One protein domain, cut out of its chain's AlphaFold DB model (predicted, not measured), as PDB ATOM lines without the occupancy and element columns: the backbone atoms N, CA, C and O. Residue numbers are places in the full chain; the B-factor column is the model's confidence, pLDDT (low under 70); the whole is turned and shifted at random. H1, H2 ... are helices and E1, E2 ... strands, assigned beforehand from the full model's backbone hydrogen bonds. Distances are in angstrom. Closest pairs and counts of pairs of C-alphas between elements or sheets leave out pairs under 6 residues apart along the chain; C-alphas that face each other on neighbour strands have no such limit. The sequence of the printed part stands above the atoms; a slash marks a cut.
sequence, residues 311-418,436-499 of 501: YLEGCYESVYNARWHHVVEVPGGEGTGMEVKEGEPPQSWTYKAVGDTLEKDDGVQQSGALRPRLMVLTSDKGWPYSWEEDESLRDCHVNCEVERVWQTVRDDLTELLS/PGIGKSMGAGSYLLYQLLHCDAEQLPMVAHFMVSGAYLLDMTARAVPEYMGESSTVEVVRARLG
ATOM      1  N   TYR A 311      45.471  91.244   9.063       69.88
ATOM      2  CA  TYR A 311      44.191  91.946   9.030       69.88
ATOM      3  C   TYR A 311      43.652  91.927   7.603       69.88
ATOM      4  O   TYR A 311      44.210  92.579   6.718       69.88
ATOM      5  N   LEU A 312      42.549  91.209   7.387       76.12
ATOM      6  CA  LEU A 312      41.841  91.212   6.112       76.12
ATOM      7  C   LEU A 312      41.018  92.499   5.976       76.12
ATOM      8  O   LEU A 312      39.827  92.560   6.300       76.12
ATOM      9  N   GLU A 313      41.689  93.565   5.536       78.50
ATOM     10  CA  GLU A 313      41.111  94.902   5.420       78.50
ATOM     11  C   GLU A 313      39.841  94.883   4.557       78.50
ATOM     12  O   GLU A 313      39.835  94.374   3.438       78.50
ATOM     13  N   GLY A 314      38.739  95.432   5.070       81.81
ATOM     14  CA  GLY A 314      37.460  95.538   4.362       81.81
ATOM     15  C   GLY A 314      36.649  94.240   4.227       81.81
ATOM     16  O   GLY A 314      35.522  94.313   3.743       81.81
ATOM     17  N   CYS A 315      37.154  93.074   4.654       85.69
ATOM     18  CA  CYS A 315      36.374  91.826   4.634       85.69
ATOM     19  C   CYS A 315      35.217  91.851   5.645       85.69
ATOM     20  O   CYS A 315      34.118  91.415   5.306       85.69
ATOM     21  N   TYR A 316      35.425  92.444   6.832       87.31
ATOM     22  CA  TYR A 316      34.360  92.659   7.826       87.31
ATOM     23  C   TYR A 316      33.207  93.463   7.217       87.31
ATOM     24  O   TYR A 316      32.072  93.002   7.174       87.31
ATOM     25  N   GLU A 317      33.523  94.654   6.699       88.12
ATOM     26  CA  GLU A 317      32.535  95.572   6.128       88.12
ATOM     27  C   GLU A 317      31.848  94.970   4.898       88.12
ATOM     28  O   GLU A 317      30.660  95.189   4.698       88.12
ATOM     29  N   SER A 318      32.555  94.175   4.091       89.62
ATOM     30  CA  SER A 318      31.956  93.509   2.932       89.62
ATOM     31  C   SER A 318      30.904  92.471   3.324       89.62
ATOM     32  O   SER A 318      29.854  92.401   2.691       89.62
ATOM     33  N   VAL A 319      31.171  91.670   4.363       89.06
ATOM     34  CA  VAL A 319      30.200  90.686   4.864       89.06
ATOM     35  C   VAL A 319      29.059  91.393   5.588       89.06
ATOM     36  O   VAL A 319      27.902  91.101   5.314       89.06
ATOM     37  N   TYR A 320      29.362  92.347   6.473       88.75
ATOM     38  CA  TYR A 320      28.351  93.087   7.233       88.75
ATOM     39  C   TYR A 320      27.385  93.847   6.308       88.75
ATOM     40  O   TYR A 320      26.175  93.773   6.480       88.75
ATOM     41  N   ASN A 321      27.898  94.502   5.263       90.19
ATOM     42  CA  ASN A 321      27.087  95.257   4.304       90.19
ATOM     43  C   ASN A 321      26.636  94.420   3.087       90.19
ATOM     44  O   ASN A 321      26.322  94.991   2.037       90.19
ATOM     45  N   ALA A 322      26.629  93.084   3.185       91.56
ATOM     46  CA  ALA A 322      26.217  92.222   2.079       91.56
ATOM     47  C   ALA A 322      24.788  92.553   1.609       91.56
ATOM     48  O   ALA A 322      23.873  92.774   2.406       91.56
ATOM     49  N   ARG A 323      24.598  92.594   0.286       91.19
ATOM     50  CA  ARG A 323      23.341  93.024  -0.341       91.19
ATOM     51  C   ARG A 323      22.377  91.862  -0.507       91.19
ATOM     52  O   ARG A 323      22.746  90.819  -1.044       91.19
ATOM     53  N   TRP A 324      21.130  92.083  -0.107       90.56
ATOM     54  CA  TRP A 324      20.056  91.113  -0.257       90.56
ATOM     55  C   TRP A 324      19.458  91.119  -1.659       90.56
ATOM     56  O   TRP A 324      19.141  92.167  -2.219       90.56
ATOM     57  N   HIS A 325      19.216  89.919  -2.167       89.12
ATOM     58  CA  HIS A 325      18.367  89.647  -3.314       89.12
ATOM     59  C   HIS A 325      17.483  88.449  -2.976       89.12
ATOM     60  O   HIS A 325      17.863  87.581  -2.189       89.12
ATOM     61  N   HIS A 326      16.296  88.362  -3.561       88.69
ATOM     62  CA  HIS A 326      15.409  87.233  -3.324       88.69
ATOM     63  C   HIS A 326      14.619  86.854  -4.570       88.69
ATOM     64  O   HIS A 326      14.256  87.686  -5.397       88.69
ATOM     65  N   VAL A 327      14.356  85.560  -4.703       85.06
ATOM     66  CA  VAL A 327      13.567  84.976  -5.782       85.06
ATOM     67  C   VAL A 327      12.190  84.655  -5.235       85.06
ATOM     68  O   VAL A 327      12.063  83.861  -4.296       85.06
ATOM     69  N   VAL A 328      11.165  85.250  -5.835       81.81
ATOM     70  CA  VAL A 328       9.767  84.959  -5.524       81.81
ATOM     71  C   VAL A 328       9.098  84.190  -6.645       81.81
ATOM     72  O   VAL A 328       9.294  84.450  -7.830       81.81
ATOM     73  N   GLU A 329       8.253  83.255  -6.247       77.75
ATOM     74  CA  GLU A 329       7.284  82.633  -7.127       77.75
ATOM     75  C   GLU A 329       6.103  83.587  -7.328       77.75
ATOM     76  O   GLU A 329       5.448  83.984  -6.356       77.75
ATOM     77  N   VAL A 330       5.830  83.943  -8.583       72.44
ATOM     78  CA  VAL A 330       4.684  84.768  -8.969       72.44
ATOM     79  C   VAL A 330       3.600  83.849  -9.539       72.44
ATOM     80  O   VAL A 330       3.833  83.186 -10.555       72.44
ATOM     81  N   PRO A 331       2.412  83.768  -8.910       64.81
ATOM     82  CA  PRO A 331       1.325  82.953  -9.435       64.81
ATOM     83  C   PRO A 331       0.776  83.561 -10.738       64.81
ATOM     84  O   PRO A 331       0.264  84.680 -10.744       64.81
ATOM     85  N   GLY A 332       0.868  82.811 -11.839       57.34
ATOM     86  CA  GLY A 332       0.342  83.156 -13.164       57.34
ATOM     87  C   GLY A 332      -0.270  81.930 -13.852       57.34
ATOM     88  O   GLY A 332       0.065  80.802 -13.504       57.34
ATOM     89  N   GLY A 333      -1.197  82.152 -14.792       67.56
ATOM     90  CA  GLY A 333      -2.077  81.128 -15.387       67.56
ATOM     91  C   GLY A 333      -1.398  79.823 -15.845       67.56
ATOM     92  O   GLY A 333      -1.467  78.824 -15.140       67.56
ATOM     93  N   GLU A 334      -0.779  79.794 -17.031       53.31
ATOM     94  CA  GLU A 334      -0.209  78.571 -17.648       53.31
ATOM     95  C   GLU A 334       1.260  78.291 -17.258       53.31
ATOM     96  O   GLU A 334       2.008  77.660 -18.003       53.31
ATOM     97  N   GLY A 335       1.704  78.752 -16.086       56.88
ATOM     98  CA  GLY A 335       3.043  78.442 -15.591       56.88
ATOM     99  C   GLY A 335       3.459  79.256 -14.371       56.88
ATOM    100  O   GLY A 335       3.134  80.434 -14.235       56.88
ATOM    101  N   THR A 336       4.224  78.616 -13.491       61.72
ATOM    102  CA  THR A 336       4.865  79.257 -12.346       61.72
ATOM    103  C   THR A 336       6.029  80.136 -12.818       61.72
ATOM    104  O   THR A 336       7.074  79.617 -13.211       61.72
ATOM    105  N   GLY A 337       5.866  81.461 -12.774       68.75
ATOM    106  CA  GLY A 337       6.948  82.413 -13.043       68.75
ATOM    107  C   GLY A 337       7.836  82.630 -11.814       68.75
ATOM    108  O   GLY A 337       7.334  82.677 -10.691       68.75
ATOM    109  N   MET A 338       9.147  82.779 -12.019       80.62
ATOM    110  CA  MET A 338      10.107  83.179 -10.982       80.62
ATOM    111  C   MET A 338      10.578  84.606 -11.262       80.62
ATOM    112  O   MET A 338      11.009  84.900 -12.376       80.62
ATOM    113  N   GLU A 339      10.507  85.481 -10.265       80.50
ATOM    114  CA  GLU A 339      10.951  86.874 -10.356       80.50
ATOM    115  C   GLU A 339      12.061  87.125  -9.329       80.50
ATOM    116  O   GLU A 339      11.925  86.748  -8.163       80.50
ATOM    117  N   VAL A 340      13.159  87.754  -9.756       82.75
ATOM    118  CA  VAL A 340      14.250  88.179  -8.867       82.75
ATOM    119  C   VAL A 340      13.995  89.618  -8.439       82.75
ATOM    120  O   VAL A 340      13.761  90.484  -9.281       82.75
ATOM    121  N   LYS A 341      14.050  89.871  -7.136       84.50
ATOM    122  CA  LYS A 341      13.855  91.183  -6.525       84.50
ATOM    123  C   LYS A 341      15.078  91.558  -5.703       84.50
ATOM    124  O   LYS A 341      15.679  90.711  -5.045       84.50
ATOM    125  N   GLU A 342      15.443  92.830  -5.757       85.69
ATOM    126  CA  GLU A 342      16.488  93.407  -4.914       85.69
ATOM    127  C   GLU A 342      15.919  93.732  -3.524       85.69
ATOM    128  O   GLU A 342      14.746  94.095  -3.392       85.69
ATOM    129  N   GLY A 343      16.749  93.595  -2.492       85.19
ATOM    130  CA  GLY A 343      16.393  93.832  -1.096       85.19
ATOM    131  C   GLY A 343      15.990  92.572  -0.329       85.19
ATOM    132  O   GLY A 343      15.804  91.489  -0.894       85.19
ATOM    133  N   GLU A 344      15.878  92.726   0.991       80.25
ATOM    134  CA  GLU A 344      15.424  91.673   1.900       80.25
ATOM    135  C   GLU A 344      13.948  91.345   1.616       80.25
ATOM    136  O   GLU A 344      13.141  92.261   1.399       80.25
ATOM    137  N   PRO A 345      13.558  90.059   1.566       78.56
ATOM    138  CA  PRO A 345      12.169  89.711   1.317       78.56
ATOM    139  C   PRO A 345      11.264  90.210   2.454       78.56
ATOM    140  O   PRO A 345      11.577  90.007   3.625       78.56
ATOM    141  N   PRO A 346      10.084  90.779   2.140       70.56
ATOM    142  CA  PRO A 346       9.163  91.314   3.147       70.56
ATOM    143  C   PRO A 346       8.568  90.242   4.073       70.56
ATOM    144  O   PRO A 346       8.033  90.565   5.131       70.56
ATOM    145  N   GLN A 347       8.628  88.970   3.674       67.75
ATOM    146  CA  GLN A 347       8.226  87.830   4.488       67.75
ATOM    147  C   GLN A 347       9.161  86.652   4.192       67.75
ATOM    148  O   GLN A 347       9.343  86.287   3.029       67.75
ATOM    149  N   SER A 348       9.743  86.057   5.237       73.38
ATOM    150  CA  SER A 348      10.548  84.833   5.148       73.38
ATOM    151  C   SER A 348       9.670  83.569   5.215       73.38
ATOM    152  O   SER A 348       8.440  83.644   5.293       73.38
ATOM    153  N   TRP A 349      10.279  82.380   5.134       83.12
ATOM    154  CA  TRP A 349       9.552  81.114   5.280       83.12
ATOM    155  C   TRP A 349       8.937  80.960   6.674       83.12
ATOM    156  O   TRP A 349       9.540  81.318   7.682       83.12
ATOM    157  N   THR A 350       7.748  80.364   6.729       80.94
ATOM    158  CA  THR A 350       7.055  80.029   7.974       80.94
ATOM    159  C   THR A 350       7.433  78.635   8.457       80.94
ATOM    160  O   THR A 350       7.525  77.691   7.665       80.94
ATOM    161  N   TYR A 351       7.612  78.496   9.770       83.00
ATOM    162  CA  TYR A 351       7.939  77.230  10.417       83.00
ATOM    163  C   TYR A 351       6.957  76.930  11.547       83.00
ATOM    164  O   TYR A 351       6.478  77.836  12.227       83.00
ATOM    165  N   LYS A 352       6.695  75.645  11.762       82.88
ATOM    166  CA  LYS A 352       5.933  75.109  12.891       82.88
ATOM    167  C   LYS A 352       6.869  74.304  13.792       82.88
ATOM    168  O   LYS A 352       7.758  73.606  13.302       82.88
ATOM    169  N   ALA A 353       6.660  74.384  15.102       80.94
ATOM    170  CA  ALA A 353       7.407  73.577  16.060       80.94
ATOM    171  C   ALA A 353       6.912  72.121  16.035       80.94
ATOM    172  O   ALA A 353       5.712  71.858  16.155       80.94
ATOM    173  N   VAL A 354       7.840  71.177  15.893       77.81
ATOM    174  CA  VAL A 354       7.607  69.730  15.958       77.81
ATOM    175  C   VAL A 354       8.631  69.135  16.924       77.81
ATOM    176  O   VAL A 354       9.783  68.879  16.569       77.81
ATOM    177  N   GLY A 355       8.214  68.952  18.181       78.31
ATOM    178  CA  GLY A 355       9.127  68.591  19.272       78.31
ATOM    179  C   GLY A 355      10.196  69.669  19.478       78.31
ATOM    180  O   GLY A 355       9.865  70.849  19.535       78.31
ATOM    181  N   ASP A 356      11.467  69.257  19.525       67.25
ATOM    182  CA  ASP A 356      12.639  70.147  19.635       67.25
ATOM    183  C   ASP A 356      13.150  70.658  18.270       67.25
ATOM    184  O   ASP A 356      14.271  71.164  18.161       67.25
ATOM    185  N   THR A 357      12.373  70.469  17.198       71.88
ATOM    186  CA  THR A 357      12.762  70.829  15.829       71.88
ATOM    187  C   THR A 357      11.741  71.746  15.170       71.88
ATOM    188  O   THR A 357      10.570  71.780  15.545       71.88
ATOM    189  N   LEU A 358      12.192  72.491  14.163       79.62
ATOM    190  CA  LEU A 358      11.329  73.286  13.299       79.62
ATOM    191  C   LEU A 358      11.055  72.501  12.014       79.62
ATOM    192  O   LEU A 358      11.970  71.933  11.420       79.62
ATOM    193  N   GLU A 359       9.809  72.499  11.558       79.94
ATOM    194  CA  GLU A 359       9.432  72.032  10.225       79.94
ATOM    195  C   GLU A 359       8.864  73.191   9.421       79.94
ATOM    196  O   GLU A 359       8.209  74.078   9.965       79.94
ATOM    197  N   LYS A 360       9.087  73.178   8.108       79.25
ATOM    198  CA  LYS A 360       8.478  74.153   7.208       79.25
ATOM    199  C   LYS A 360       6.955  74.012   7.260       79.25
ATOM    200  O   LYS A 360       6.420  72.912   7.103       79.25
ATOM    201  N   ASP A 361       6.257  75.114   7.506       76.38
ATOM    202  CA  ASP A 361       4.799  75.121   7.554       76.38
ATOM    203  C   ASP A 361       4.220  75.330   6.152       76.38
ATOM    204  O   ASP A 361       3.969  76.450   5.711       76.38
ATOM    205  N   ASP A 362       4.030  74.213   5.449       67.38
ATOM    206  CA  ASP A 362       3.449  74.166   4.105       67.38
ATOM    207  C   ASP A 362       1.925  73.927   4.118       67.38
ATOM    208  O   ASP A 362       1.328  73.738   3.054       67.38
ATOM    209  N   GLY A 363       1.285  73.892   5.296       55.00
ATOM    210  CA  GLY A 363      -0.103  73.440   5.473       55.00
ATOM    211  C   GLY A 363      -1.181  74.517   5.305       55.00
ATOM    212  O   GLY A 363      -2.324  74.190   4.993       55.00
ATOM    213  N   VAL A 364      -0.833  75.799   5.466       53.56
ATOM    214  CA  VAL A 364      -1.775  76.935   5.397       53.56
ATOM    215  C   VAL A 364      -1.470  77.790   4.162       53.56
ATOM    216  O   VAL A 364      -1.011  78.927   4.238       53.56
ATOM    217  N   GLN A 365      -1.681  77.219   2.976       53.59
ATOM    218  CA  GLN A 365      -1.352  77.883   1.712       53.59
ATOM    219  C   GLN A 365      -2.457  78.862   1.292       53.59
ATOM    220  O   GLN A 365      -3.467  78.465   0.711       53.59
ATOM    221  N   GLN A 366      -2.262  80.161   1.530       51.41
ATOM    222  CA  GLN A 366      -3.098  81.183   0.896       51.41
ATOM    223  C   GLN A 366      -2.767  81.268  -0.601       51.41
ATOM    224  O   GLN A 366      -1.614  81.437  -1.006       51.41
ATOM    225  N   SER A 367      -3.786  81.116  -1.445       48.59
ATOM    226  CA  SER A 367      -3.652  81.266  -2.896       48.59
ATOM    227  C   SER A 367      -3.425  82.744  -3.234       48.59
ATOM    228  O   SER A 367      -4.268  83.571  -2.909       48.59
ATOM    229  N   GLY A 368      -2.290  83.076  -3.866       55.06
ATOM    230  CA  GLY A 368      -1.980  84.433  -4.346       55.06
ATOM    231  C   GLY A 368      -0.818  85.164  -3.657       55.06
ATOM    232  O   GLY A 368      -0.429  86.227  -4.130       55.06
ATOM    233  N   ALA A 369      -0.234  84.621  -2.583       59.56
ATOM    234  CA  ALA A 369       0.929  85.231  -1.928       59.56
ATOM    235  C   ALA A 369       2.229  84.998  -2.726       59.56
ATOM    236  O   ALA A 369       2.444  83.899  -3.239       59.56
ATOM    237  N   LEU A 370       3.099  86.016  -2.801       61.94
ATOM    238  CA  LEU A 370       4.464  85.886  -3.327       61.94
ATOM    239  C   LEU A 370       5.246  84.901  -2.454       61.94
ATOM    240  O   LEU A 370       5.294  85.074  -1.237       61.94
ATOM    241  N   ARG A 371       5.845  83.865  -3.053       68.81
ATOM    242  CA  ARG A 371       6.498  82.793  -2.280       68.81
ATOM    243  C   ARG A 371       8.013  82.891  -2.392       68.81
ATOM    244  O   ARG A 371       8.518  82.695  -3.497       68.81
ATOM    245  N   PRO A 372       8.755  83.125  -1.296       75.25
ATOM    246  CA  PRO A 372      10.208  83.049  -1.325       75.25
ATOM    247  C   PRO A 372      10.655  81.640  -1.727       75.25
ATOM    248  O   PRO A 372      10.231  80.636  -1.145       75.25
ATOM    249  N   ARG A 373      11.502  81.556  -2.750       80.25
ATOM    250  CA  ARG A 373      12.101  80.303  -3.231       80.25
ATOM    251  C   ARG A 373      13.584  80.226  -2.913       80.25
ATOM    252  O   ARG A 373      14.074  79.144  -2.601       80.25
ATOM    253  N   LEU A 374      14.263  81.365  -2.941       85.12
ATOM    254  CA  LEU A 374      15.681  81.489  -2.642       85.12
ATOM    255  C   LEU A 374      15.968  82.926  -2.209       85.12
ATOM    256  O   LEU A 374      15.429  83.851  -2.808       85.12
ATOM    257  N   MET A 375      16.809  83.114  -1.203       89.44
ATOM    258  CA  MET A 375      17.415  84.407  -0.896       89.44
ATOM    259  C   MET A 375      18.905  84.335  -1.228       89.44
ATOM    260  O   MET A 375      19.496  83.255  -1.209       89.44
ATOM    261  N   VAL A 376      19.506  85.463  -1.574       90.25
ATOM    262  CA  VAL A 376      20.916  85.568  -1.941       90.25
ATOM    263  C   VAL A 376      21.511  86.778  -1.241       90.25
ATOM    264  O   VAL A 376      20.955  87.873  -1.307       90.25
ATOM    265  N   LEU A 377      22.643  86.570  -0.581       90.25
ATOM    266  CA  LEU A 377      23.468  87.631  -0.020       90.25
ATOM    267  C   LEU A 377      24.722  87.791  -0.868       90.25
ATOM    268  O   LEU A 377      25.474  86.832  -1.040       90.25
ATOM    269  N   THR A 378      24.971  89.000  -1.355       90.19
ATOM    270  CA  THR A 378      26.129  89.299  -2.202       90.19
ATOM    271  C   THR A 378      27.132  90.164  -1.443       90.19
ATOM    272  O   THR A 378      26.818  91.295  -1.067       90.19
ATOM    273  N   SER A 379      28.343  89.639  -1.243       90.50
ATOM    274  CA  SER A 379      29.481  90.322  -0.613       90.50
ATOM    275  C   SER A 379      30.528  90.678  -1.671       90.50
ATOM    276  O   SER A 379      30.974  89.814  -2.428       90.50
ATOM    277  N   ASP A 380      30.959  91.940  -1.727       87.31
ATOM    278  CA  ASP A 380      31.887  92.430  -2.759       87.31
ATOM    279  C   ASP A 380      33.270  91.751  -2.703       87.31
ATOM    280  O   ASP A 380      33.906  91.561  -3.742       87.31
ATOM    281  N   LYS A 381      33.713  91.352  -1.504       85.06
ATOM    282  CA  LYS A 381      34.939  90.579  -1.245       85.06
ATOM    283  C   LYS A 381      34.695  89.076  -1.066       85.06
ATOM    284  O   LYS A 381      35.604  88.361  -0.660       85.06
ATOM    285  N   GLY A 382      33.489  88.589  -1.345       87.69
ATOM    286  CA  GLY A 382      33.132  87.188  -1.129       87.69
ATOM    287  C   GLY A 382      32.944  86.822   0.341       87.69
ATOM    288  O   GLY A 382      32.748  87.683   1.205       87.69
ATOM    289  N   TRP A 383      32.976  85.524   0.608       86.75
ATOM    290  CA  TRP A 383      32.686  84.913   1.904       86.75
ATOM    291  C   TRP A 383      33.933  84.221   2.464       86.75
ATOM    292  O   TRP A 383      34.852  83.955   1.692       86.75
ATOM    293  N   PRO A 384      33.987  83.879   3.767       77.75
ATOM    294  CA  PRO A 384      35.178  83.280   4.371       77.75
ATOM    295  C   PRO A 384      35.759  82.106   3.581       77.75
ATOM    296  O   PRO A 384      36.962  82.058   3.364       77.75
ATOM    297  N   TYR A 385      34.908  81.210   3.072       71.75
ATOM    298  CA  TYR A 385      35.346  80.047   2.293       71.75
ATOM    299  C   TYR A 385      36.014  80.395   0.953       71.75
ATOM    300  O   TYR A 385      36.708  79.549   0.406       71.75
ATOM    301  N   SER A 386      35.801  81.606   0.426       73.62
ATOM    302  CA  SER A 386      36.337  82.072  -0.857       73.62
ATOM    303  C   SER A 386      37.452  83.113  -0.709       73.62
ATOM    304  O   SER A 386      37.891  83.660  -1.712       73.62
ATOM    305  N   TRP A 387      37.866  83.475   0.512       73.69
ATOM    306  CA  TRP A 387      38.909  84.496   0.712       73.69
ATOM    307  C   TRP A 387      40.316  84.011   0.338       73.69
ATOM    308  O   TRP A 387      41.171  84.839   0.037       73.69
ATOM    309  N   GLU A 388      40.539  82.695   0.304       62.19
ATOM    310  CA  GLU A 388      41.801  82.077  -0.130       62.19
ATOM    311  C   GLU A 388      41.811  81.661  -1.614       62.19
ATOM    312  O   GLU A 388      42.853  81.253  -2.129       62.19
ATOM    313  N   GLU A 389      40.674  81.744  -2.312       58.12
ATOM    314  CA  GLU A 389      40.541  81.346  -3.718       58.12
ATOM    315  C   GLU A 389      40.736  82.559  -4.655       58.12
ATOM    316  O   GLU A 389      40.248  83.655  -4.375       58.12
ATOM    317  N   ASP A 390      41.418  82.373  -5.797       46.09
ATOM    318  CA  ASP A 390      41.657  83.437  -6.800       46.09
ATOM    319  C   ASP A 390      40.349  83.966  -7.441       46.09
ATOM    320  O   ASP A 390      40.306  85.081  -7.969       46.09
ATOM    321  N   GLU A 391      39.254  83.197  -7.365       54.38
ATOM    322  CA  GLU A 391      37.912  83.592  -7.804       54.38
ATOM    323  C   GLU A 391      36.981  83.764  -6.593       54.38
ATOM    324  O   GLU A 391      36.414  82.806  -6.071       54.38
ATOM    325  N   SER A 392      36.788  85.006  -6.137       61.25
ATOM    326  CA  SER A 392      35.901  85.284  -5.002       61.25
ATOM    327  C   SER A 392      34.435  85.033  -5.365       61.25
ATOM    328  O   SER A 392      33.778  85.844  -6.022       61.25
ATOM    329  N   LEU A 393      33.894  83.903  -4.909       74.19
ATOM    330  CA  LEU A 393      32.467  83.607  -4.987       74.19
ATOM    331  C   LEU A 393      31.688  84.583  -4.093       74.19
ATOM    332  O   LEU A 393      31.700  84.502  -2.865       74.19
ATOM    333  N   ARG A 394      31.008  85.542  -4.730       86.19
ATOM    334  CA  ARG A 394      30.363  86.683  -4.052       86.19
ATOM    335  C   ARG A 394      29.009  86.362  -3.441       86.19
ATOM    336  O   ARG A 394      28.603  87.018  -2.483       86.19
ATOM    337  N   ASP A 395      28.333  85.347  -3.965       88.25
ATOM    338  CA  ASP A 395      26.935  85.065  -3.659       88.25
ATOM    339  C   ASP A 395      26.781  83.902  -2.666       88.25
ATOM    340  O   ASP A 395      27.222  82.776  -2.906       88.25
ATOM    341  N   CYS A 396      26.099  84.166  -1.551       87.94
ATOM    342  CA  CYS A 396      25.664  83.179  -0.569       87.94
ATOM    343  C   CYS A 396      24.181  82.869  -0.784       87.94
ATOM    344  O   CYS A 396      23.316  83.719  -0.581       87.94
ATOM    345  N   HIS A 397      23.884  81.628  -1.163       88.19
ATOM    346  CA  HIS A 397      22.533  81.162  -1.462       88.19
ATOM    347  C   HIS A 397      21.852  80.605  -0.204       88.19
ATOM    348  O   HIS A 397      22.328  79.645   0.406       88.19
ATOM    349  N   VAL A 398      20.706  81.177   0.160       88.25
ATOM    350  CA  VAL A 398      19.939  80.861   1.369       88.25
ATOM    351  C   VAL A 398      18.573  80.309   0.974       88.25
ATOM    352  O   VAL A 398      17.720  81.013   0.434       88.25
ATOM    353  N   ASN A 399      18.354  79.025   1.238       87.44
ATOM    354  CA  ASN A 399      17.057  78.371   1.062       87.44
ATOM    355  C   ASN A 399      16.342  78.205   2.417       87.44
ATOM    356  O   ASN A 399      16.878  78.569   3.464       87.44
ATOM    357  N   CYS A 400      15.146  77.611   2.408       85.56
ATOM    358  CA  CYS A 400      14.385  77.370   3.635       85.56
ATOM    359  C   CYS A 400      15.127  76.489   4.654       85.56
ATOM    360  O   CYS A 400      14.965  76.667   5.851       85.56
ATOM    361  N   GLU A 401      15.969  75.552   4.219       86.75
ATOM    362  CA  GLU A 401      16.724  74.703   5.148       86.75
ATOM    363  C   GLU A 401      17.833  75.494   5.849       86.75
ATOM    364  O   GLU A 401      18.022  75.348   7.053       86.75
ATOM    365  N   VAL A 402      18.528  76.368   5.117       88.44
ATOM    366  CA  VAL A 402      19.543  77.270   5.679       88.44
ATOM    367  C   VAL A 402      18.905  78.280   6.634       88.44
ATOM    368  O   VAL A 402      19.402  78.477   7.740       88.44
ATOM    369  N   GLU A 403      17.770  78.864   6.251       88.56
ATOM    370  CA  GLU A 403      17.020  79.769   7.123       88.56
ATOM    371  C   GLU A 403      16.555  79.058   8.401       88.56
ATOM    372  O   GLU A 403      16.686  79.594   9.495       88.56
ATOM    373  N   ARG A 404      16.091  77.809   8.301       87.75
ATOM    374  CA  ARG A 404      15.705  77.002   9.467       87.75
ATOM    375  C   ARG A 404      16.859  76.763  10.443       87.75
ATOM    376  O   ARG A 404      16.642  76.723  11.657       87.75
ATOM    377  N   VAL A 405      18.080  76.602   9.929       89.19
ATOM    378  CA  VAL A 405      19.287  76.513  10.765       89.19
ATOM    379  C   VAL A 405      19.490  77.817  11.532       89.19
ATOM    380  O   VAL A 405      19.704  77.763  12.741       89.19
ATOM    381  N   TRP A 406      19.354  78.972  10.872       90.88
ATOM    382  CA  TRP A 406      19.430  80.266  11.554       90.88
ATOM    383  C   TRP A 406      18.356  80.419  12.629       90.88
ATOM    384  O   TRP A 406      18.693  80.783  13.746       90.88
ATOM    385  N   GLN A 407      17.098  80.062  12.350       88.38
ATOM    386  CA  GLN A 407      16.025  80.114  13.353       88.38
ATOM    387  C   GLN A 407      16.384  79.303  14.610       88.38
ATOM    388  O   GLN A 407      16.237  79.794  15.723       88.38
ATOM    389  N   THR A 408      16.960  78.109  14.429       86.88
ATOM    390  CA  THR A 408      17.415  77.262  15.545       86.88
ATOM    391  C   THR A 408      18.534  77.927  16.354       86.88
ATOM    392  O   THR A 408      18.506  77.911  17.581       86.88
ATOM    393  N   VAL A 409      19.527  78.515  15.676       87.81
ATOM    394  CA  VAL A 409      20.643  79.222  16.330       87.81
ATOM    395  C   VAL A 409      20.156  80.493  17.027       87.81
ATOM    396  O   VAL A 409      20.610  80.802  18.121       87.81
ATOM    397  N   ARG A 410      19.208  81.217  16.429       86.88
ATOM    398  CA  ARG A 410      18.618  82.430  16.998       86.88
ATOM    399  C   ARG A 410      17.846  82.133  18.281       86.88
ATOM    400  O   ARG A 410      17.938  82.916  19.224       86.88
ATOM    401  N   ASP A 411      17.116  81.023  18.329       83.81
ATOM    402  CA  ASP A 411      16.415  80.587  19.541       83.81
ATOM    403  C   ASP A 411      17.421  80.262  20.663       83.81
ATOM    404  O   ASP A 411      17.270  80.764  21.777       83.81
ATOM    405  N   ASP A 412      18.507  79.540  20.345       84.06
ATOM    406  CA  ASP A 412      19.607  79.274  21.290       84.06
ATOM    407  C   ASP A 412      20.277  80.575  21.779       84.06
ATOM    408  O   ASP A 412      20.577  80.708  22.964       84.06
ATOM    409  N   LEU A 413      20.506  81.551  20.889       83.19
ATOM    410  CA  LEU A 413      21.075  82.857  21.246       83.19
ATOM    411  C   LEU A 413      20.134  83.672  22.132       83.19
ATOM    412  O   LEU A 413      20.587  84.330  23.061       83.19
ATOM    413  N   THR A 414      18.831  83.626  21.867       83.19
ATOM    414  CA  THR A 414      17.828  84.339  22.670       83.19
ATOM    415  C   THR A 414      17.803  83.797  24.100       83.19
ATOM    416  O   THR A 414      17.732  84.573  25.053       83.19
ATOM    417  N   GLU A 415      17.910  82.476  24.266       79.25
ATOM    418  CA  GLU A 415      18.028  81.844  25.583       79.25
ATOM    419  C   GLU A 415      19.370  82.184  26.255       79.25
ATOM    420  O   GLU A 415      19.389  82.568  27.423       79.25
ATOM    421  N   LEU A 416      20.477  82.129  25.504       76.94
ATOM    422  CA  LEU A 416      21.824  82.430  26.002       76.94
ATOM    423  C   LEU A 416      21.971  83.873  26.506       76.94
ATOM    424  O   LEU A 416      22.629  84.105  27.516       76.94
ATOM    425  N   LEU A 417      21.396  84.834  25.783       75.62
ATOM    426  CA  LEU A 417      21.542  86.269  26.036       75.62
ATOM    427  C   LEU A 417      20.439  86.840  26.947       75.62
ATOM    428  O   LEU A 417      20.367  88.049  27.168       75.62
ATOM    429  N   SER A 418      19.564  85.985  27.482       73.62
ATOM    430  CA  SER A 418      18.502  86.407  28.395       73.62
ATOM    431  C   SER A 418      19.069  86.897  29.745       73.62
ATOM    432  O   SER A 418      20.014  86.299  30.255       73.62
ATOM    433  N   PRO A 436      26.805  65.630   1.038       71.38
ATOM    434  CA  PRO A 436      27.911  66.380   0.439       71.38
ATOM    435  C   PRO A 436      27.451  67.205  -0.776       71.38
ATOM    436  O   PRO A 436      26.578  66.770  -1.518       71.38
ATOM    437  N   GLY A 437      28.006  68.407  -0.959       67.88
ATOM    438  CA  GLY A 437      27.707  69.273  -2.111       67.88
ATOM    439  C   GLY A 437      26.430  70.125  -2.030       67.88
ATOM    440  O   GLY A 437      26.241  70.987  -2.874       67.88
ATOM    441  N   ILE A 438      25.580  69.973  -1.005       73.00
ATOM    442  CA  ILE A 438      24.311  70.735  -0.884       73.00
ATOM    443  C   ILE A 438      24.498  72.161  -0.304       73.00
ATOM    444  O   ILE A 438      23.540  72.895  -0.098       73.00
ATOM    445  N   GLY A 439      25.738  72.596  -0.053       67.44
ATOM    446  CA  GLY A 439      26.008  73.968   0.406       67.44
ATOM    447  C   GLY A 439      25.910  74.181   1.922       67.44
ATOM    448  O   GLY A 439      25.583  75.276   2.367       67.44
ATOM    449  N   LYS A 440      26.231  73.165   2.739       77.12
ATOM    450  CA  LYS A 440      26.306  73.304   4.211       77.12
ATOM    451  C   LYS A 440      27.272  74.418   4.635       77.12
ATOM    452  O   LYS A 440      26.876  75.329   5.344       77.12
ATOM    453  N   SER A 441      28.521  74.363   4.178       70.00
ATOM    454  CA  SER A 441      29.527  75.379   4.520       70.00
ATOM    455  C   SER A 441      29.291  76.673   3.738       70.00
ATOM    456  O   SER A 441      29.183  77.738   4.332       70.00
ATOM    457  N   MET A 442      29.116  76.550   2.417       76.62
ATOM    458  CA  MET A 442      28.970  77.675   1.487       76.62
ATOM    459  C   MET A 442      27.739  78.549   1.775       76.62
ATOM    460  O   MET A 442      27.843  79.769   1.754       76.62
ATOM    461  N   GLY A 443      26.585  77.928   2.041       84.50
ATOM    462  CA  GLY A 443      25.324  78.614   2.319       84.50
ATOM    463  C   GLY A 443      25.094  78.813   3.814       84.50
ATOM    464  O   GLY A 443      25.021  79.945   4.278       84.50
ATOM    465  N   ALA A 444      25.013  77.728   4.594       87.38
ATOM    466  CA  ALA A 444      24.665  77.853   6.013       87.38
ATOM    467  C   ALA A 444      25.772  78.495   6.857       87.38
ATOM    468  O   ALA A 444      25.466  79.342   7.687       87.38
ATOM    469  N   GLY A 445      27.042  78.150   6.629       87.12
ATOM    470  CA  GLY A 445      28.165  78.770   7.340       87.12
ATOM    471  C   GLY A 445      28.248  80.281   7.101       87.12
ATOM    472  O   GLY A 445      28.297  81.055   8.055       87.12
ATOM    473  N   SER A 446      28.195  80.692   5.834       88.69
ATOM    474  CA  SER A 446      28.201  82.100   5.412       88.69
ATOM    475  C   SER A 446      26.998  82.879   5.948       88.69
ATOM    476  O   SER A 446      27.156  83.977   6.480       88.69
ATOM    477  N   TYR A 447      25.800  82.294   5.866       91.00
ATOM    478  CA  TYR A 447      24.578  82.939   6.336       91.00
ATOM    479  C   TYR A 447      24.539  83.103   7.855       91.00
ATOM    480  O   TYR A 447      24.185  84.171   8.349       91.00
ATOM    481  N   LEU A 448      24.953  82.072   8.601       91.19
ATOM    482  CA  LEU A 448      25.092  82.164  10.053       91.19
ATOM    483  C   LEU A 448      26.090  83.251  10.437       91.19
ATOM    484  O   LEU A 448      25.806  84.028  11.340       91.19
ATOM    485  N   LEU A 449      27.229  83.339   9.744       90.38
ATOM    486  CA  LEU A 449      28.198  84.395  10.007       90.38
ATOM    487  C   LEU A 449      27.588  85.782   9.778       90.38
ATOM    488  O   LEU A 449      27.688  86.629  10.658       90.38
ATOM    489  N   TYR A 450      26.928  85.997   8.636       91.69
ATOM    490  CA  TYR A 450      26.235  87.252   8.342       91.69
ATOM    491  C   TYR A 450      25.256  87.631   9.460       91.69
ATOM    492  O   TYR A 450      25.316  88.741   9.981       91.69
ATOM    493  N   GLN A 451      24.396  86.695   9.861       92.38
ATOM    494  CA  GLN A 451      23.383  86.924  10.886       92.38
ATOM    495  C   GLN A 451      23.992  87.211  12.267       92.38
ATOM    496  O   GLN A 451      23.577  88.150  12.941       92.38
ATOM    497  N   LEU A 452      25.025  86.462  12.666       91.12
ATOM    498  CA  LEU A 452      25.731  86.676  13.933       91.12
ATOM    499  C   LEU A 452      26.401  88.051  13.997       91.12
ATOM    500  O   LEU A 452      26.375  88.687  15.044       91.12
ATOM    501  N   LEU A 453      26.947  88.543  12.880       89.12
ATOM    502  CA  LEU A 453      27.525  89.888  12.810       89.12
ATOM    503  C   LEU A 453      26.489  91.011  12.970       89.12
ATOM    504  O   LEU A 453      26.876  92.146  13.232       89.12
ATOM    505  N   HIS A 454      25.198  90.716  12.818       88.44
ATOM    506  CA  HIS A 454      24.106  91.668  13.042       88.44
ATOM    507  C   HIS A 454      23.498  91.562  14.449       88.44
ATOM    508  O   HIS A 454      22.569  92.306  14.770       88.44
ATOM    509  N   CYS A 455      24.012  90.671  15.303       84.94
ATOM    510  CA  CYS A 455      23.666  90.643  16.720       84.94
ATOM    511  C   CYS A 455      24.279  91.837  17.472       84.94
ATOM    512  O   CYS A 455      25.194  92.507  16.992       84.94
ATOM    513  N   ASP A 456      23.762  92.102  18.672       83.19
ATOM    514  CA  ASP A 456      24.279  93.158  19.540       83.19
ATOM    515  C   ASP A 456      25.738  92.874  19.930       83.19
ATOM    516  O   ASP A 456      26.031  91.890  20.613       83.19
ATOM    517  N   ALA A 457      26.651  93.749  19.505       80.44
ATOM    518  CA  ALA A 457      28.083  93.610  19.750       80.44
ATOM    519  C   ALA A 457      28.461  93.755  21.237       80.44
ATOM    520  O   ALA A 457      29.545  93.321  21.623       80.44
ATOM    521  N   GLU A 458      27.595  94.330  22.082       78.94
ATOM    522  CA  GLU A 458      27.815  94.357  23.537       78.94
ATOM    523  C   GLU A 458      27.615  92.972  24.170       78.94
ATOM    524  O   GLU A 458      28.257  92.640  25.166       78.94
ATOM    525  N   GLN A 459      26.753  92.148  23.570       80.00
ATOM    526  CA  GLN A 459      26.396  90.811  24.051       80.00
ATOM    527  C   GLN A 459      27.191  89.710  23.340       80.00
ATOM    528  O   GLN A 459      27.573  88.714  23.955       80.00
ATOM    529  N   LEU A 460      27.477  89.907  22.052       83.00
ATOM    530  CA  LEU A 460      28.276  89.019  21.215       83.00
ATOM    531  C   LEU A 460      29.428  89.816  20.578       83.00
ATOM    532  O   LEU A 460      29.350  90.206  19.417       83.00
ATOM    533  N   PRO A 461      30.520  90.076  21.315       81.62
ATOM    534  CA  PRO A 461      31.595  90.935  20.820       81.62
ATOM    535  C   PRO A 461      32.438  90.285  19.716       81.62
ATOM    536  O   PRO A 461      33.136  90.990  18.985       81.62
ATOM    537  N   MET A 462      32.427  88.951  19.606       84.06
ATOM    538  CA  MET A 462      33.293  88.217  18.682       84.06
ATOM    539  C   MET A 462      32.621  86.969  18.106       84.06
ATOM    540  O   MET A 462      31.916  86.251  18.814       84.06
ATOM    541  N   VAL A 463      32.936  86.658  16.846       86.19
ATOM    542  CA  VAL A 463      32.520  85.423  16.161       86.19
ATOM    543  C   VAL A 463      33.747  84.736  15.570       86.19
ATOM    544  O   VAL A 463      34.476  85.336  14.786       86.19
ATOM    545  N   ALA A 464      33.980  83.473  15.927       83.56
ATOM    546  CA  ALA A 464      35.059  82.671  15.354       83.56
ATOM    547  C   ALA A 464      34.507  81.693  14.305       83.56
ATOM    548  O   ALA A 464      33.607  80.904  14.597       83.56
ATOM    549  N   HIS A 465      35.060  81.729  13.093       81.62
ATOM    550  CA  HIS A 465      34.710  80.844  11.987       81.62
ATOM    551  C   HIS A 465      35.902  79.951  11.631       81.62
ATOM    552  O   HIS A 465      36.937  80.444  11.192       81.62
ATOM    553  N   PHE A 466      35.755  78.639  11.826       75.69
ATOM    554  CA  PHE A 466      36.821  77.658  11.618       75.69
ATOM    555  C   PHE A 466      36.614  76.890  10.314       75.69
ATOM    556  O   PHE A 466      35.538  76.341  10.070       75.69
ATOM    557  N   MET A 467      37.666  76.816   9.505       70.88
ATOM    558  CA  MET A 467      37.723  76.059   8.260       70.88
ATOM    559  C   MET A 467      38.970  75.174   8.232       70.88
ATOM    560  O   MET A 467      39.863  75.284   9.069       70.88
ATOM    561  N   VAL A 468      39.037  74.272   7.251       63.03
ATOM    562  CA  VAL A 468      40.219  73.412   7.074       63.03
ATOM    563  C   VAL A 468      41.461  74.245   6.753       63.03
ATOM    564  O   VAL A 468      42.554  73.900   7.199       63.03
ATOM    565  N   SER A 469      41.280  75.331   6.004       61.25
ATOM    566  CA  SER A 469      42.362  76.199   5.557       61.25
ATOM    567  C   SER A 469      42.847  77.185   6.629       61.25
ATOM    568  O   SER A 469      44.017  77.553   6.664       61.25
ATOM    569  N   GLY A 470      41.994  77.536   7.590       66.62
ATOM    570  CA  GLY A 470      42.338  78.505   8.621       66.62
ATOM    571  C   GLY A 470      41.152  78.866   9.500       66.62
ATOM    572  O   GLY A 470      40.085  78.252   9.428       66.62
ATOM    573  N   ALA A 471      41.340  79.864  10.356       73.75
ATOM    574  CA  ALA A 471      40.286  80.362  11.217       73.75
ATOM    575  C   ALA A 471      40.246  81.894  11.219       73.75
ATOM    576  O   ALA A 471      41.264  82.582  11.303       73.75
ATOM    577  N   TYR A 472      39.029  82.422  11.139       76.75
ATOM    578  CA  TYR A 472      38.752  83.851  11.111       76.75
ATOM    579  C   TYR A 472      38.091  84.244  12.415       76.75
ATOM    580  O   TYR A 472      37.049  83.694  12.777       76.75
ATOM    581  N   LEU A 473      38.673  85.208  13.114       82.31
ATOM    582  CA  LEU A 473      38.054  85.801  14.289       82.31
ATOM    583  C   LEU A 473      37.514  87.168  13.882       82.31
ATOM    584  O   LEU A 473      38.284  88.057  13.552       82.31
ATOM    585  N   LEU A 474      36.199  87.339  13.880       83.94
ATOM    586  CA  LEU A 474      35.559  88.605  13.556       83.94
ATOM    587  C   LEU A 474      35.274  89.348  14.857       83.94
ATOM    588  O   LEU A 474      34.477  88.895  15.678       83.94
ATOM    589  N   ASP A 475      35.961  90.468  15.044       82.44
ATOM    590  CA  ASP A 475      35.790  91.364  16.182       82.44
ATOM    591  C   ASP A 475      34.726  92.403  15.824       82.44
ATOM    592  O   ASP A 475      34.970  93.299  15.011       82.44
ATOM    593  N   MET A 476      33.536  92.267  16.408       83.56
ATOM    594  CA  MET A 476      32.391  93.131  16.115       83.56
ATOM    595  C   MET A 476      32.543  94.518  16.749       83.56
ATOM    596  O   MET A 476      31.981  95.493  16.251       83.56
ATOM    597  N   THR A 477      33.360  94.630  17.801       80.75
ATOM    598  CA  THR A 477      33.649  95.906  18.471       80.75
ATOM    599  C   THR A 477      34.665  96.737  17.692       80.75
ATOM    600  O   THR A 477      34.481  97.940  17.510       80.75
ATOM    601  N   ALA A 478      35.713  96.090  17.174       80.56
ATOM    602  CA  ALA A 478      36.754  96.732  16.379       80.56
ATOM    603  C   ALA A 478      36.448  96.758  14.871       80.56
ATOM    604  O   ALA A 478      37.188  97.391  14.118       80.56
ATOM    605  N   ARG A 479      35.390  96.060  14.428       82.62
ATOM    606  CA  ARG A 479      35.033  95.835  13.015       82.62
ATOM    607  C   ARG A 479      36.206  95.322  12.180       82.62
ATOM    608  O   ARG A 479      36.492  95.810  11.087       82.62
ATOM    609  N   ALA A 480      36.910  94.335  12.723       79.06
ATOM    610  CA  ALA A 480      38.125  93.787  12.136       79.06
ATOM    611  C   ALA A 480      38.016  92.271  11.957       79.06
ATOM    612  O   ALA A 480      37.374  91.588  12.754       79.06
ATOM    613  N   VAL A 481      38.693  91.750  10.930       73.62
ATOM    614  CA  VAL A 481      38.885  90.308  10.727       73.62
ATOM    615  C   VAL A 481      40.377  89.997  10.812       73.62
ATOM    616  O   VAL A 481      41.066  90.012   9.789       73.62
ATOM    617  N   PRO A 482      40.923  89.789  12.021       67.19
ATOM    618  CA  PRO A 482      42.185  89.088  12.167       67.19
ATOM    619  C   PRO A 482      42.047  87.650  11.648       67.19
ATOM    620  O   PRO A 482      41.258  86.846  12.149       67.19
ATOM    621  N   GLU A 483      42.831  87.343  10.625       65.62
ATOM    622  CA  GLU A 483      43.042  85.995  10.126       65.62
ATOM    623  C   GLU A 483      44.147  85.326  10.942       65.62
ATOM    624  O   GLU A 483      45.250  85.863  11.120       65.62
ATOM    625  N   TYR A 484      43.822  84.141  11.448       60.88
ATOM    626  CA  TYR A 484      44.732  83.280  12.173       60.88
ATOM    627  C   TYR A 484      44.898  81.995  11.373       60.88
ATOM    628  O   TYR A 484      43.976  81.194  11.206       60.88
ATOM    629  N   MET A 485      46.114  81.793  10.882       54.19
ATOM    630  CA  MET A 485      46.475  80.541  10.238       54.19
ATOM    631  C   MET A 485      46.555  79.465  11.332       54.19
ATOM    632  O   MET A 485      47.423  79.520  12.210       54.19
ATOM    633  N   GLY A 486      45.585  78.548  11.321       51.19
ATOM    634  CA  GLY A 486      45.503  77.401  12.228       51.19
ATOM    635  C   GLY A 486      44.478  77.519  13.369       51.19
ATOM    636  O   GLY A 486      44.234  78.575  13.952       51.19
ATOM    637  N   GLU A 487      43.885  76.377  13.736       48.50
ATOM    638  CA  GLU A 487      42.944  76.272  14.865       48.50
ATOM    639  C   GLU A 487      43.614  76.606  16.210       48.50
ATOM    640  O   GLU A 487      43.004  77.259  17.057       48.50
ATOM    641  N   SER A 488      44.874  76.196  16.401       52.62
ATOM    642  CA  SER A 488      45.600  76.344  17.670       52.62
ATOM    643  C   SER A 488      45.844  77.808  18.045       52.62
ATOM    644  O   SER A 488      45.614  78.189  19.191       52.62
ATOM    645  N   SER A 489      46.231  78.648  17.080       54.12
ATOM    646  CA  SER A 489      46.489  80.078  17.299       54.12
ATOM    647  C   SER A 489      45.201  80.843  17.624       54.12
ATOM    648  O   SER A 489      45.175  81.661  18.541       54.12
ATOM    649  N   THR A 490      44.097  80.509  16.952       51.81
ATOM    650  CA  THR A 490      42.781  81.116  17.208       51.81
ATOM    651  C   THR A 490      42.232  80.731  18.574       51.81
ATOM    652  O   THR A 490      41.752  81.591  19.304       51.81
ATOM    653  N   VAL A 491      42.321  79.452  18.959       56.03
ATOM    654  CA  VAL A 491      41.862  78.985  20.277       56.03
ATOM    655  C   VAL A 491      42.691  79.611  21.399       56.03
ATOM    656  O   VAL A 491      42.129  79.984  22.428       56.03
ATOM    657  N   GLU A 492      44.002  79.776  21.212       57.34
ATOM    658  CA  GLU A 492      44.865  80.476  22.169       57.34
ATOM    659  C   GLU A 492      44.529  81.967  22.281       57.34
ATOM    660  O   GLU A 492      44.458  82.483  23.395       57.34
ATOM    661  N   VAL A 493      44.245  82.649  21.168       55.84
ATOM    662  CA  VAL A 493      43.825  84.062  21.167       55.84
ATOM    663  C   VAL A 493      42.451  84.243  21.800       55.84
ATOM    664  O   VAL A 493      42.271  85.144  22.619       55.84
ATOM    665  N   VAL A 494      41.490  83.384  21.461       56.19
ATOM    666  CA  VAL A 494      40.152  83.384  22.061       56.19
ATOM    667  C   VAL A 494      40.264  83.133  23.566       56.19
ATOM    668  O   VAL A 494      39.681  83.877  24.348       56.19
ATOM    669  N   ARG A 495      41.098  82.178  24.003       57.72
ATOM    670  CA  ARG A 495      41.374  81.923  25.429       57.72
ATOM    671  C   ARG A 495      42.077  83.101  26.116       57.72
ATOM    672  O   ARG A 495      41.766  83.407  27.262       57.72
ATOM    673  N   ALA A 496      43.007  83.770  25.437       56.25
ATOM    674  CA  ALA A 496      43.716  84.931  25.971       56.25
ATOM    675  C   ALA A 496      42.812  86.170  26.100       56.25
ATOM    676  O   ALA A 496      42.957  86.923  27.060       56.25
ATOM    677  N   ARG A 497      41.870  86.375  25.166       54.88
ATOM    678  CA  ARG A 497      40.918  87.500  25.183       54.88
ATOM    679  C   ARG A 497      39.710  87.272  26.094       54.88
ATOM    680  O   ARG A 497      39.237  88.235  26.686       54.88
ATOM    681  N   LEU A 498      39.237  86.032  26.240       52.16
ATOM    682  CA  LEU A 498      38.122  85.691  27.138       52.16
ATOM    683  C   LEU A 498      38.536  85.577  28.616       52.16
ATOM    684  O   LEU A 498      37.673  85.478  29.484       52.16
ATOM    685  N   GLY A 499      39.840  85.642  28.917       37.81
ATOM    686  CA  GLY A 499      40.373  85.405  30.255       37.81
ATOM    687  C   GLY A 499      40.367  83.913  30.598       37.81
ATOM    688  O   GLY A 499      39.464  83.170  30.230       37.81
TER     689      GLY A 499
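This is residues 311 to 418 and 436 to 499 of the 501 residues of the protein "Retrotransposon hot spot protein" of Trypanosoma cruzi (UniProt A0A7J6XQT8). Helix H3 makes the core, set between two sheets: a strongly twisted one of four strands, where it crosses E5 and E6, and a smaller one, E7 E8 E9, whose other face is covered by H4. H2, the longest helix, packs on H3 with its residues 402 to 406, and the small hairpin of E3 and E4 packs on H2; the turn between E1 and E2 lies at one end of the long axis and H4 at the other. The printed part has 172 residues, with four named helices and nine named strands in the order H1 E1 E2 E3 E4 E5 E6 H2 H3 E7 E8 E9 H4. The larger sheet has the order E2 - E1 - E5 - E6, all antiparallel, and the class is mixed, helices and strands. The whole is compact, with a radius of gyration of the C-alphas of 18.0 A and spans of 60 by 40 by 31 A.

Start at H1, residues 315 to 320, and go on through E1, residues 323 to 330, to E2, residues 337 to 342. E1 and E2 are a hairpin, antiparallel at 157 degrees, with N 328 and O 339 within hydrogen-bond range at 2.9 A. Next come E3, residues 351 to 354, and E4, residues 357 to 360, an antiparallel hairpin where N 352 and O 359 are 2.8 A apart. E5, residues 371 to 378, is antiparallel to E1, with N 325 and O 376 at 2.8 A. E6, residues 395 to 398, makes a hairpin with E5, with N 377 and O 396 at 2.9 A. H2, residues 400 to 416, only grazes this sheet, with its residues 400 to 404; its closest C-alphas to E4 are those of Arg 404 and Leu 358, 6.9 A apart. Past the cut, look at H3, residues 440 to 453: it touches H2, closest at the C-alphas of Ala 444 and Val 402, 5.2 A, with a steep tilt of 40 degrees, the same way. H3 and the four strands are two layers, a helix on one face of a sheet: its height over the sheet is 8.9 A, and it runs across the strands, at 85 degrees to E6 on the local plane, which is fitted to only 6 C-alphas. H3 and H1 only just touch, with 3 pairs of C-alphas within 8 A, the closest being Tyr 450 and Val 319 at 6.3 A. E7, residues 462 to 466, E8, residues 471 to 475, and E9, residues 482 to 484, are a meander, each strand the antiparallel neighbour of the one before; N 465 and O 472 are 2.8 A apart, N 471 and O 484 3.1 A. H3 is on this sheet too, along E7 at 6 degrees on the local plane. H4, residues 487 to 498, is on the opposite face, over E8, at a height over the sheet of 9.6 A. Every O i to N i+4 pair is within hydrogen-bond range in H1, H2 and H4; in H3 it is 9 of 10.

Find C-alpha 315 at (36.374, 91.826, 4.634), where H1 begins. E1 then runs 22.2 A, E5 20.7 A and H2 24.1 A. C-alpha 440, at (26.306, 73.304, 4.211), opens the 18.7 A of H3, and H4, 16.2 A, ends at C-alpha 498, (38.122, 85.691, 27.138).

The two C-alphas farthest apart, those of Glu 334 and Gly 499, are 63.2 A apart. Residues 419 to 435 are not printed, and C-alphas 418 and 436 stand 35.7 A apart across the cut. Of the links printed whole, E5 to E6, residues 379 to 394, is long. The mean pLDDT of the printed part is 76.2; 48 residues are under 70, among them 331 to 337, 362 to 371 and 482 to 499.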